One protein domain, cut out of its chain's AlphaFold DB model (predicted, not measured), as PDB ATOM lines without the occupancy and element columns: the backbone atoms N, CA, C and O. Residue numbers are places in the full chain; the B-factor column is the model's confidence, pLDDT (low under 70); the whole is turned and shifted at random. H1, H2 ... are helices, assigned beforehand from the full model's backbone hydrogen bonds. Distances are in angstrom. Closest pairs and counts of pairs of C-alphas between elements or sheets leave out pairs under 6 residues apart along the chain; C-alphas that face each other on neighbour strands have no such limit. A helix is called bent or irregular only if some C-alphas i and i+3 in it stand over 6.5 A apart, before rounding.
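AT A GLANCE: This is residues 8 to 101 of the 253 residues of an uncharacterized protein of Paucibacter sp. KCTC 42545 (UniProt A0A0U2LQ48). What shape do these atoms make? The printed part winds round an open ring of helices: along the long H2, through the short H3 and H4, along the second long helix H5, then by H6 and H7, loosely side by side, back to near H2. H1 lies outside the ring and makes a corner with the first end of H2. What is it made of? The 94 printed residues include seven named helices, H1 to H7 in chain order, and no named strand; the class is all helix. The whole is loose, with a radius of gyration of the C-alphas of 15.4 A, and spans 37 by 37 by 27 A.

HOW THE PARTS SIT: What do the first helices touch? H1, residues 8 to 15, touches H2, residues 19 to 39, with residues 19 to 23 of H2 alone, about perpendicular at 87 degrees; their closest C-alphas, Ala 12 and Pro 19, are 5.3 A apart. H2, by its residues 36 to 37 alone, only just touches H3, residues 47 to 50, with 3 pairs of C-alphas within 8 A, the closest those of Leu 37 and Tyr 47 at 5.8 A. What follows? H4, residues 52 to 56, meets H3 only through their link, and touches H5, residues 58 to 75, only at the corner and only just, with 3 pairs, the closest C-alphas being His 53 and Phe 61 at 5.3 A. H2 and H5 are apart. How do the last two helices stand? H6, residues 81 to 89, and H7, residues 92 to 101, are close but not clearly touching, C-alphas 86 and 95 being closest at 7.3 A, at a shallow tilt of 28 degrees, opposite ways. H7 is likewise close but not clearly touching to H2, with C-alphas 31 and 101 closest at 7.6 A. What do the backbones show? In H1, H2, H4, H5 and H6 every O i to N i+4 pair is within hydrogen-bond range; H7 has 2 of 6, beside 4 of 7 O i to N i+3 pairs, and H3 is too short for an i+4 pair.

IN THESE COORDINATES: Where does the first helix begin? C-alpha 8 of H1 is at (126.263, 188.053, 97.497). Which helices are long? H2 measures 30.2 A from first to last C-alpha, and H5 25.3 A. Where does H7 end? C-alpha 101 is at (116.182, 189.831, 117.056); H7 is irregular, with C-alphas 97 and 100 7.8 A apart.

THE WHOLE: How far does it reach? The C-alphas farthest apart, Thr 13 and Ile 43, are 41.6 A apart. Are there cuts or long links? The printed part has no cut; the link from H2 to H3 is short and the other links are tight. Where is confidence low? The model's pLDDT is under 70 at residues 38 to 46, 49, 80, 84 and 99 to 101.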
ATOM      1  N   ILE A   8     127.602 188.337  98.035       90.62
ATOM      2  CA  ILE A   8     126.263 188.053  97.497       90.62
ATOM      3  C   ILE A   8     126.316 187.792  95.988       90.62
ATOM      4  O   ILE A   8     125.741 186.811  95.527       90.62
ATOM      5  N   ASP A   9     127.042 188.607  95.215       91.62
ATOM      6  CA  ASP A   9     127.177 188.413  93.763       91.62
ATOM      7  C   ASP A   9     127.868 187.085  93.422       91.62
ATOM      8  O   ASP A   9     127.570 186.455  92.400       91.62
ATOM      9  N   GLN A  10     128.809 186.650  94.263       92.50
ATOM     10  CA  GLN A  10     129.509 185.384  94.076       92.50
ATOM     11  C   GLN A  10     128.599 184.189  94.365       92.50
ATOM     12  O   GLN A  10     128.545 183.263  93.555       92.50
ATOM     13  N   VAL A  11     127.846 184.225  95.466       92.88
ATOM     14  CA  VAL A  11     126.848 183.191  95.781       92.88
ATOM     15  C   VAL A  11     125.770 183.146  94.697       92.88
ATOM     16  O   VAL A  11     125.519 182.075  94.155       92.88
ATOM     17  N   ALA A  12     125.231 184.299  94.291       94.31
ATOM     18  CA  ALA A  12     124.244 184.428  93.216       94.31
ATOM     19  C   ALA A  12     124.721 183.823  91.891       94.31
ATOM     20  O   ALA A  12     123.977 183.088  91.243       94.31
ATOM     21  N   THR A  13     125.987 184.058  91.529       95.38
ATOM     22  CA  THR A  13     126.609 183.426  90.355       95.38
ATOM     23  C   THR A  13     126.651 181.902  90.502       95.38
ATOM     24  O   THR A  13     126.300 181.189  89.569       95.38
ATOM     25  N   ASN A  14     127.069 181.398  91.666       92.50
ATOM     26  CA  ASN A  14     127.223 179.962  91.914       92.50
ATOM     27  C   ASN A  14     125.888 179.208  91.979       92.50
ATOM     28  O   ASN A  14     125.857 178.008  91.714       92.50
ATOM     29  N   THR A  15     124.804 179.887  92.357       93.19
ATOM     30  CA  THR A  15     123.461 179.301  92.475       93.19
ATOM     31  C   THR A  15     122.551 179.630  91.294       93.19
ATOM     32  O   THR A  15     121.391 179.227  91.308       93.19
ATOM     33  N   GLU A  16     123.045 180.386  90.309       95.44
ATOM     34  CA  GLU A  16     122.265 180.896  89.171       95.44
ATOM     35  C   GLU A  16     120.998 181.657  89.616       95.44
ATOM     36  O   GLU A  16     119.914 181.486  89.063       95.44
ATOM     37  N   GLN A  17     121.130 182.491  90.652       95.75
ATOM     38  CA  GLN A  17     120.038 183.293  91.218       95.75
ATOM     39  C   GLN A  17     120.313 184.791  91.082       95.75
ATOM     40  O   GLN A  17     121.444 185.219  90.858       95.75
ATOM     41  N   GLU A  18     119.278 185.611  91.262       94.94
ATOM     42  CA  GLU A  18     119.449 187.059  91.365       94.94
ATOM     43  C   GLU A  18     120.045 187.453  92.733       94.94
ATOM     44  O   GLU A  18     119.604 186.927  93.760       94.94
ATOM     45  N   PRO A  19     120.980 188.425  92.798       92.88
ATOM     46  CA  PRO A  19     121.574 188.883  94.061       92.88
ATOM     47  C   PRO A  19     120.552 189.290  95.131       92.88
ATOM     48  O   PRO A  19     120.744 189.003  96.309       92.88
ATOM     49  N   ALA A  20     119.433 189.904  94.733       92.62
ATOM     50  CA  ALA A  20     118.365 190.295  95.655       92.62
ATOM     51  C   ALA A  20     117.658 189.088  96.296       92.62
ATOM     52  O   ALA A  20     117.294 189.135  97.472       92.62
ATOM     53  N   VAL A  21     117.487 187.998  95.540       94.38
ATOM     54  CA  VAL A  21     116.920 186.743  96.054       94.38
ATOM     55  C   VAL A  21     117.893 186.113  97.043       94.38
ATOM     56  O   VAL A  21     117.483 185.721  98.131       94.38
ATOM     57  N   VAL A  22     119.185 186.081  96.708       94.38
ATOM     58  CA  VAL A  22     120.230 185.555  97.595       94.38
ATOM     59  C   VAL A  22     120.319 186.342  98.901       94.38
ATOM     60  O   VAL A  22     120.344 185.721  99.957       94.38
ATOM     61  N   SER A  23     120.309 187.681  98.852       91.38
ATOM     62  CA  SER A  23     120.315 188.528 100.059       91.38
ATOM     63  C   SER A  23     119.164 188.165 100.992       91.38
ATOM     64  O   SER A  23     119.389 187.843 102.154       91.38
ATOM     65  N   ARG A  24     117.939 188.108 100.452       93.25
ATOM     66  CA  ARG A  24     116.743 187.776 101.232       93.25
ATOM     67  C   ARG A  24     116.815 186.374 101.834       93.25
ATOM     68  O   ARG A  24     116.435 186.187 102.980       93.25
ATOM     69  N   VAL A  25     117.291 185.386 101.076       94.38
ATOM     70  CA  VAL A  25     117.426 184.011 101.581       94.38
ATOM     71  C   VAL A  25     118.450 183.939 102.714       94.38
ATOM     72  O   VAL A  25     118.203 183.240 103.690       94.38
ATOM     73  N   ILE A  26     119.570 184.659 102.614       92.00
ATOM     74  CA  ILE A  26     120.581 184.714 103.682       92.00
ATOM     75  C   ILE A  26     120.003 185.373 104.939       92.00
ATOM     76  O   ILE A  26     120.186 184.844 106.033       92.00
ATOM     77  N   GLU A  27     119.293 186.493 104.792       89.56
ATOM     78  CA  GLU A  27     118.632 187.190 105.904       89.56
ATOM     79  C   GLU A  27     117.637 186.270 106.628       89.56
ATOM     80  O   GLU A  27     117.746 186.075 107.839       89.56
ATOM     81  N   GLU A  28     116.727 185.631 105.885       91.31
ATOM     82  CA  GLU A  28     115.739 184.699 106.443       91.31
ATOM     83  C   GLU A  28     116.391 183.460 107.068       91.31
ATOM     84  O   GLU A  28     115.951 182.990 108.115       91.31
ATOM     85  N   PHE A  29     117.468 182.943 106.469       91.31
ATOM     86  CA  PHE A  29     118.218 181.817 107.023       91.31
ATOM     87  C   PHE A  29     118.830 182.157 108.388       91.31
ATOM     88  O   PHE A  29     118.670 181.396 109.341       91.31
ATOM     89  N   CYS A  30     119.499 183.308 108.500       88.81
ATOM     90  CA  CYS A  30     120.086 183.767 109.760       88.81
ATOM     91  C   CYS A  30     119.012 184.018 110.828       88.81
ATOM     92  O   CYS A  30     119.199 183.640 111.986       88.81
ATOM     93  N   LEU A  31     117.880 184.616 110.441       85.62
ATOM     94  CA  LEU A  31     116.755 184.864 111.341       85.62
ATOM     95  C   LEU A  31     116.127 183.558 111.846       85.62
ATOM     96  O   LEU A  31     115.869 183.425 113.042       85.62
ATOM     97  N   ALA A  32     115.908 182.583 110.960       86.56
ATOM     98  CA  ALA A  32     115.366 181.278 111.329       86.56
ATOM     99  C   ALA A  32     116.306 180.530 112.283       86.56
ATOM    100  O   ALA A  32     115.868 180.078 113.338       86.56
ATOM    101  N   LEU A  33     117.606 180.485 111.968       87.00
ATOM    102  CA  LEU A  33     118.619 179.854 112.817       87.00
ATOM    103  C   LEU A  33     118.621 180.444 114.236       87.00
ATOM    104  O   LEU A  33     118.731 179.714 115.219       87.00
ATOM    105  N   ARG A  34     118.472 181.769 114.346       81.50
ATOM    106  CA  ARG A  34     118.408 182.480 115.625       81.50
ATOM    107  C   ARG A  34     117.149 182.146 116.426       81.50
ATOM    108  O   ARG A  34     117.265 181.943 117.634       81.50
ATOM    109  N   ARG A  35     115.980 182.142 115.777       80.56
ATOM    110  CA  ARG A  35     114.684 181.865 116.420       80.56
ATOM    111  C   ARG A  35     114.618 180.446 116.956       80.56
ATOM    112  O   ARG A  35     114.278 180.256 118.117       80.56
ATOM    113  N   GLU A  36     115.015 179.472 116.147       80.94
ATOM    114  CA  GLU A  36     115.003 178.064 116.549       80.94
ATOM    115  C   GLU A  36     115.960 177.795 117.723       80.94
ATOM    116  O   GLU A  36     115.656 176.978 118.586       80.94
ATOM    117  N   LEU A  37     117.069 178.541 117.835       76.12
ATOM    118  CA  LEU A  37     117.955 178.473 119.005       76.12
ATOM    119  C   LEU A  37     117.261 178.916 120.313       76.12
ATOM    120  O   LEU A  37     117.545 178.352 121.365       76.12
ATOM    121  N   ASP A  38     116.369 179.914 120.264       69.50
ATOM    122  CA  ASP A  38     115.625 180.411 121.439       69.50
ATOM    123  C   ASP A  38     114.378 179.576 121.756       69.50
ATOM    124  O   ASP A  38     114.020 179.379 122.921       69.50
ATOM    125  N   GLU A  39     113.663 179.146 120.718       68.50
ATOM    126  CA  GLU A  39     112.357 178.495 120.842       68.50
ATOM    127  C   GLU A  39     112.481 177.001 121.172       68.50
ATOM    128  O   GLU A  39     111.585 176.427 121.805       68.50
ATOM    129  N   TYR A  40     113.593 176.362 120.799       62.72
ATOM    130  CA  TYR A  40     113.795 174.937 121.018       62.72
ATOM    131  C   TYR A  40     113.995 174.595 122.503       62.72
ATOM    132  O   TYR A  40     115.054 174.795 123.094       62.72
ATOM    133  N   LYS A  41     112.966 173.986 123.103       57.97
ATOM    134  CA  LYS A  41     112.970 173.429 124.468       57.97
ATOM    135  C   LYS A  41     112.864 171.900 124.443       57.97
ATOM    136  O   LYS A  41     111.936 171.322 125.008       57.97
ATOM    137  N   GLY A  42     113.767 171.238 123.717       57.38
ATOM    138  CA  GLY A  42     113.873 169.774 123.716       57.38
ATOM    139  C   GLY A  42     114.255 169.213 125.093       57.38
ATOM    140  O   GLY A  42     114.826 169.913 125.923       57.38
ATOM    141  N   ILE A  43     113.966 167.928 125.338       53.31
ATOM    142  CA  ILE A  43     114.231 167.250 126.627       53.31
ATOM    143  C   ILE A  43     115.745 167.150 126.928       53.31
ATOM    144  O   ILE A  43     116.118 167.096 128.097       53.31
ATOM    145  N   ASN A  44     116.600 167.183 125.895       51.00
ATOM    146  CA  ASN A  44     118.063 167.083 126.003       51.00
ATOM    147  C   ASN A  44     118.834 168.310 125.473       51.00
ATOM    148  O   ASN A  44     120.056 168.302 125.526       51.00
ATOM    149  N   GLY A  45     118.122 169.355 125.030       55.09
ATOM    150  CA  GLY A  45     118.648 170.704 124.791       55.09
ATOM    151  C   GLY A  45     119.866 170.838 123.868       55.09
ATOM    152  O   GLY A  45     120.975 170.916 124.370       55.09
ATOM    153  N   ASP A  46     119.643 170.973 122.553       64.31
ATOM    154  CA  ASP A  46     120.358 171.899 121.644       64.31
ATOM    155  C   ASP A  46     119.817 171.743 120.202       64.31
ATOM    156  O   ASP A  46     119.960 170.685 119.586       64.31
ATOM    157  N   TYR A  47     119.208 172.794 119.634       74.38
ATOM    158  CA  TYR A  47     118.721 172.788 118.244       74.38
ATOM    159  C   TYR A  47     119.857 172.576 117.230       74.38
ATOM    160  O   TYR A  47     119.705 171.819 116.264       74.38
ATOM    161  N   VAL A  48     121.010 173.213 117.455       75.12
ATOM    162  CA  VAL A  48     122.157 173.161 116.540       75.12
ATOM    163  C   VAL A  48     122.794 171.775 116.578       75.12
ATOM    164  O   VAL A  48     123.077 171.208 115.522       75.12
ATOM    165  N   GLY A  49     122.976 171.209 117.769       67.19
ATOM    166  CA  GLY A  49     123.558 169.884 117.970       67.19
ATOM    167  C   GLY A  49     122.681 168.718 117.505       67.19
ATOM    168  O   GLY A  49     123.220 167.718 117.027       67.19
ATOM    169  N   GLU A  50     121.351 168.824 117.599       72.56
ATOM    170  CA  GLU A  50     120.458 167.674 117.375       72.56
ATOM    171  C   GLU A  50     119.652 167.736 116.071       72.56
ATOM    172  O   GLU A  50     119.541 166.722 115.375       72.56
ATOM    173  N   GLN A  51     119.099 168.898 115.710       81.31
ATOM    174  CA  GLN A  51     118.063 168.988 114.671       81.31
ATOM    175  C   GLN A  51     118.557 169.649 113.383       81.31
ATOM    176  O   GLN A  51     118.261 169.161 112.291       81.31
ATOM    177  N   LEU A  52     119.362 170.708 113.489       87.00
ATOM    178  CA  LEU A  52     119.710 171.565 112.355       87.00
ATOM    179  C   LEU A  52     120.310 170.800 111.164       87.00
ATOM    180  O   LEU A  52     119.994 171.092 110.011       87.00
ATOM    181  N   HIS A  53     121.154 169.795 111.416       85.88
ATOM    182  CA  HIS A  53     121.798 169.022 110.348       85.88
ATOM    183  C   HIS A  53     120.809 168.264 109.443       85.88
ATOM    184  O   HIS A  53     121.117 168.040 108.266       85.88
ATOM    185  N   TRP A  54     119.622 167.918 109.953       86.56
ATOM    186  CA  TRP A  54     118.541 167.328 109.165       86.56
ATOM    187  C   TRP A  54     117.842 168.362 108.279       86.56
ATOM    188  O   TRP A  54     117.500 168.044 107.140       86.56
ATOM    189  N   ASP A  55     117.686 169.594 108.767       88.25
ATOM    190  CA  ASP A  55     116.915 170.647 108.097       88.25
ATOM    191  C   ASP A  55     117.699 171.303 106.949       88.25
ATOM    192  O   ASP A  55     117.143 171.591 105.889       88.25
ATOM    193  N   ILE A  56     119.011 171.507 107.130       90.25
ATOM    194  CA  ILE A  56     119.873 172.198 106.147       90.25
ATOM    195  C   ILE A  56     120.772 171.236 105.354       90.25
ATOM    196  O   ILE A  56     121.440 171.628 104.394       90.25
ATOM    197  N   GLY A  57     120.785 169.962 105.750       90.56
ATOM    198  CA  GLY A  57     121.613 168.904 105.185       90.56
ATOM    199  C   GLY A  57     123.060 168.906 105.694       90.56
ATOM    200  O   GLY A  57     123.685 169.946 105.917       90.56
ATOM    201  N   ASN A  58     123.642 167.706 105.785       91.12
ATOM    202  CA  ASN A  58     124.967 167.463 106.376       91.12
ATOM    203  C   ASN A  58     126.079 168.365 105.826       91.12
ATOM    204  O   ASN A  58     126.920 168.847 106.576       91.12
ATOM    205  N   ARG A  59     126.099 168.613 104.510       92.62
ATOM    206  CA  ARG A  59     127.155 169.429 103.898       92.62
ATOM    207  C   ARG A  59     127.098 170.884 104.365       92.62
ATOM    208  O   ARG A  59     128.142 171.446 104.680       92.62
ATOM    209  N   ALA A  60     125.909 171.487 104.397       90.81
ATOM    210  CA  ALA A  60     125.747 172.860 104.869       90.81
ATOM    211  C   ALA A  60     126.074 172.954 106.364       90.81
ATOM    212  O   ALA A  60     126.802 173.853 106.774       90.81
ATOM    213  N   PHE A  61     125.638 171.963 107.142       90.50
ATOM    214  CA  PHE A  61     125.934 171.869 108.566       90.50
ATOM    215  C   PHE A  61     127.437 171.782 108.868       90.50
ATOM    216  O   PHE A  61     127.946 172.541 109.687       90.50
ATOM    217  N   PHE A  62     128.193 170.938 108.159       92.75
ATOM    218  CA  PHE A  62     129.648 170.849 108.353       92.75
ATOM    219  C   PHE A  62     130.372 172.145 107.983       92.75
ATOM    220  O   PHE A  62     131.326 172.532 108.656       92.75
ATOM    221  N   HIS A  63     129.923 172.830 106.929       93.44
ATOM    222  CA  HIS A  63     130.476 174.135 106.575       93.44
ATOM    223  C   HIS A  63     130.145 175.204 107.623       93.44
ATOM    224  O   HIS A  63     131.014 176.018 107.922       93.44
ATOM    225  N   LEU A  64     128.943 175.176 108.208       92.00
ATOM    226  CA  LEU A  64     128.559 176.066 109.303       92.00
ATOM    227  C   LEU A  64     129.443 175.842 110.536       92.00
ATOM    228  O   LEU A  64     130.016 176.802 111.041       92.00
ATOM    229  N   LEU A  65     129.622 174.593 110.978       89.50
ATOM    230  CA  LEU A  65     130.486 174.284 112.124       89.50
ATOM    231  C   LEU A  65     131.948 174.664 111.865       89.50
ATOM    232  O   LEU A  65     132.574 175.289 112.714       89.50
ATOM    233  N   GLY A  66     132.482 174.353 110.681       89.12
ATOM    234  CA  GLY A  66     133.847 174.741 110.318       89.12
ATOM    235  C   GLY A  66     134.035 176.258 110.230       89.12
ATOM    236  O   GLY A  66     135.103 176.764 110.566       89.12
ATOM    237  N   PHE A  67     133.002 176.994 109.806       92.38
ATOM    238  CA  PHE A  67     133.005 178.453 109.871       92.38
ATOM    239  C   PHE A  67     133.027 178.936 111.321       92.38
ATOM    240  O   PHE A  67     133.863 179.771 111.637       92.38
ATOM    241  N   LEU A  68     132.156 178.414 112.190       88.31
ATOM    242  CA  LEU A  68     132.094 178.812 113.598       88.31
ATOM    243  C   LEU A  68     133.413 178.542 114.327       88.31
ATOM    244  O   LEU A  68     133.871 179.408 115.060       88.31
ATOM    245  N   ASP A  69     134.044 177.396 114.075       83.06
ATOM    246  CA  ASP A  69     135.334 177.020 114.661       83.06
ATOM    247  C   ASP A  69     136.446 177.999 114.250       83.06
ATOM    248  O   ASP A  69     137.055 178.658 115.093       83.06
ATOM    249  N   GLN A  70     136.628 178.221 112.942       85.88
ATOM    250  CA  GLN A  70     137.642 179.162 112.452       85.88
ATOM    251  C   GLN A  70     137.337 180.615 112.812       85.88
ATOM    252  O   GLN A  70     138.251 181.407 113.030       85.88
ATOM    253  N   PHE A  71     136.064 181.002 112.817       84.25
ATOM    254  CA  PHE A  71     135.646 182.345 113.193       84.25
ATOM    255  C   PHE A  71     135.902 182.583 114.682       84.25
ATOM    256  O   PHE A  71     136.484 183.608 115.037       84.25
ATOM    257  N   SER A  72     135.543 181.618 115.530       79.38
ATOM    258  CA  SER A  72     135.834 181.634 116.961       79.38
ATOM    259  C   SER A  72     137.332 181.727 117.219       79.38
ATOM    260  O   SER A  72     137.758 182.628 117.928       79.38
ATOM    261  N   GLU A  73     138.151 180.897 116.573       76.50
ATOM    262  CA  GLU A  73     139.609 180.934 116.728       76.50
ATOM    263  C   GLU A  73     140.197 182.275 116.265       76.50
ATOM    264  O   GLU A  73     140.970 182.919 116.977       76.50
ATOM    265  N   LYS A  74     139.807 182.732 115.072       76.25
ATOM    266  CA  LYS A  74     140.366 183.935 114.446       76.25
ATOM    267  C   LYS A  74     140.009 185.217 115.189       76.25
ATOM    268  O   LYS A  74     140.814 186.148 115.200       76.25
ATOM    269  N   TYR A  75     138.801 185.288 115.737       75.06
ATOM    270  CA  TYR A  75     138.286 186.482 116.405       75.06
ATOM    271  C   TYR A  75     138.172 186.325 117.923       75.06
ATOM    272  O   TYR A  75     137.726 187.265 118.575       75.06
ATOM    273  N   GLN A  76     138.595 185.180 118.470       71.81
ATOM    274  CA  GLN A  76     138.493 184.809 119.886       71.81
ATOM    275  C   GLN A  76     137.096 185.093 120.439       71.81
ATOM    276  O   GLN A  76     136.906 185.893 121.354       71.81
ATOM    277  N   TRP A  77     136.109 184.498 119.772       76.94
ATOM    278  CA  TRP A  77     134.702 184.822 119.958       76.94
ATOM    279  C   TRP A  77     134.137 184.166 121.219       76.94
ATOM    280  O   TRP A  77     134.167 182.946 121.352       76.94
ATOM    281  N   GLU A  78     133.574 184.972 122.119       72.94
ATOM    282  CA  GLU A  78     133.027 184.542 123.410       72.94
ATOM    283  C   GLU A  78     131.599 185.067 123.632       72.94
ATOM    284  O   GLU A  78     131.132 185.944 122.888       72.94
ATOM    285  N   PRO A  79     130.853 184.533 124.621       70.38
ATOM    286  CA  PRO A  79     129.538 185.060 124.969       70.38
ATOM    287  C   PRO A  79     129.581 186.578 125.201       70.38
ATOM    288  O   PRO A  79     130.314 187.077 126.040       70.38
ATOM    289  N   GLY A  80     128.796 187.338 124.430       65.38
ATOM    290  CA  GLY A  80     128.784 188.807 124.492       65.38
ATOM    291  C   GLY A  80     129.688 189.517 123.473       65.38
ATOM    292  O   GLY A  80     129.419 190.683 123.161       65.38
ATOM    293  N   SER A  81     130.652 188.831 122.843       75.62
ATOM    294  CA  SER A  81     131.508 189.405 121.785       75.62
ATOM    295  C   SER A  81     130.702 189.966 120.611       75.62
ATOM    296  O   SER A  81     131.070 190.991 120.043       75.62
ATOM    297  N   ALA A  82     129.554 189.363 120.284       78.50
ATOM    298  CA  ALA A  82     128.672 189.851 119.224       78.50
ATOM    299  C   ALA A  82     128.145 191.273 119.492       78.50
ATOM    300  O   ALA A  82     128.093 192.092 118.575       78.50
ATOM    301  N   ARG A  83     127.803 191.598 120.748       71.94
ATOM    302  CA  ARG A  83     127.300 192.928 121.125       71.94
ATOM    303  C   ARG A  83     128.375 193.993 120.963       71.94
ATOM    304  O   ARG A  83     128.124 195.043 120.376       71.94
ATOM    305  N   GLU A  84     129.571 193.700 121.461       67.44
ATOM    306  CA  GLU A  84     130.738 194.570 121.318       67.44
ATOM    307  C   GLU A  84     131.078 194.779 119.837       67.44
ATOM    308  O   GLU A  84     131.253 195.914 119.387       67.44
ATOM    309  N   TYR A  85     131.091 193.699 119.058       74.75
ATOM    310  CA  TYR A  85     131.402 193.733 117.634       74.75
ATOM    311  C   TYR A  85     130.403 194.586 116.839       74.75
ATOM    312  O   TYR A  85     130.814 195.434 116.048       74.75
ATOM    313  N   VAL A  86     129.101 194.439 117.106       79.06
ATOM    314  CA  VAL A  86     128.051 195.271 116.498       79.06
ATOM    315  C   VAL A  86     128.212 196.738 116.896       79.06
ATOM    316  O   VAL A  86     128.186 197.603 116.027       79.06
ATOM    317  N   SER A  87     128.461 197.025 118.177       72.38
ATOM    318  CA  SER A  87     128.620 198.405 118.663       72.38
ATOM    319  C   SER A  87     129.834 199.140 118.080       72.38
ATOM    320  O   SER A  87     129.836 200.366 118.004       72.38
ATOM    321  N   ARG A  88     130.872 198.404 117.662       72.00
ATOM    322  CA  ARG A  88     132.062 198.969 117.008       72.00
ATOM    323  C   ARG A  88     131.838 199.279 115.536       72.00
ATOM    324  O   ARG A  88     132.427 200.226 115.023       72.00
ATOM    325  N   LEU A  89     131.067 198.438 114.851       74.56
ATOM    326  CA  LEU A  89     130.907 198.504 113.399       74.56
ATOM    327  C   LEU A  89     129.709 199.344 112.962       74.56
ATOM    328  O   LEU A  89     129.721 199.857 111.847       74.56
ATOM    329  N   PHE A  90     128.707 199.482 113.826       77.81
ATOM    330  CA  PHE A  90     127.439 200.116 113.503       77.81
ATOM    331  C   PHE A  90     127.063 201.142 114.567       77.81
ATOM    332  O   PHE A  90     127.280 200.952 115.766       77.81
ATOM    333  N   THR A  91     126.462 202.235 114.123       77.19
ATOM    334  CA  THR A  91     125.849 203.232 114.998       77.19
ATOM    335  C   THR A  91     124.596 202.667 115.665       77.19
ATOM    336  O   THR A  91     123.987 201.714 115.181       77.19
ATOM    337  N   GLU A  92     124.188 203.261 116.789       71.62
ATOM    338  CA  GLU A  92     122.997 202.819 117.523       71.62
ATOM    339  C   GLU A  92     121.740 202.794 116.644       71.62
ATOM    340  O   GLU A  92     120.984 201.826 116.687       71.62
ATOM    341  N   ASP A  93     121.561 203.794 115.784       81.44
ATOM    342  CA  ASP A  93     120.408 203.883 114.884       81.44
ATOM    343  C   ASP A  93     120.356 202.740 113.854       81.44
ATOM    344  O   ASP A  93     119.273 202.375 113.394       81.44
ATOM    345  N   GLU A  94     121.502 202.145 113.511       79.38
ATOM    346  CA  GLU A  94     121.596 201.058 112.532       79.38
ATOM    347  C   GLU A  94     121.238 199.696 113.133       79.38
ATOM    348  O   GLU A  94     120.544 198.909 112.487       79.38
ATOM    349  N   TRP A  95     121.672 199.397 114.363       79.50
ATOM    350  CA  TRP A  95     121.453 198.071 114.961       79.50
ATOM    351  C   TRP A  95     120.239 198.003 115.893       79.50
ATOM    352  O   TRP A  95     119.623 196.942 116.032       79.50
ATOM    353  N   LYS A  96     119.855 199.113 116.532       75.06
ATOM    354  CA  LYS A  96     118.769 199.148 117.523       75.06
ATOM    355  C   LYS A  96     117.409 198.668 117.002       75.06
ATOM    356  O   LYS A  96     116.740 197.977 117.779       75.06
ATOM    357  N   PRO A  97     116.992 198.938 115.744       84.62
ATOM    358  CA  PRO A  97     115.724 198.428 115.209       84.62
ATOM    359  C   PRO A  97     115.596 196.904 115.272       84.62
ATOM    360  O   PRO A  97     114.495 196.385 115.405       84.62
ATOM    361  N   PHE A  98     116.726 196.204 115.246       76.38
ATOM    362  CA  PHE A  98     116.799 194.750 115.239       76.38
ATOM    363  C   PHE A  98     117.256 194.172 116.589       76.38
ATOM    364  O   PHE A  98     117.494 192.977 116.719       76.38
ATOM    365  N   SER A  99     117.419 195.004 117.620       69.25
ATOM    366  CA  SER A  99     117.985 194.595 118.917       69.25
ATOM    367  C   SER A  99     117.227 193.447 119.596       69.25
ATOM    368  O   SER A  99     117.851 192.641 120.280       69.25
ATOM    369  N   GLN A 100     115.915 193.344 119.368       65.06
ATOM    370  CA  GLN A 100     115.070 192.247 119.857       65.06
ATOM    371  C   GLN A 100     115.287 190.928 119.098       65.06
ATOM    372  O   GLN A 100     114.949 189.868 119.609       65.06
ATOM    373  N   GLU A 101     115.851 190.990 117.891       67.81
ATOM    374  CA  GLU A 101     116.182 189.831 117.056       67.81
ATOM    375  C   GLU A 101     117.620 189.350 117.326       67.81
ATOM    376  O   GLU A 101     117.908 188.159 117.236       67.81
TER     377      GLU A 101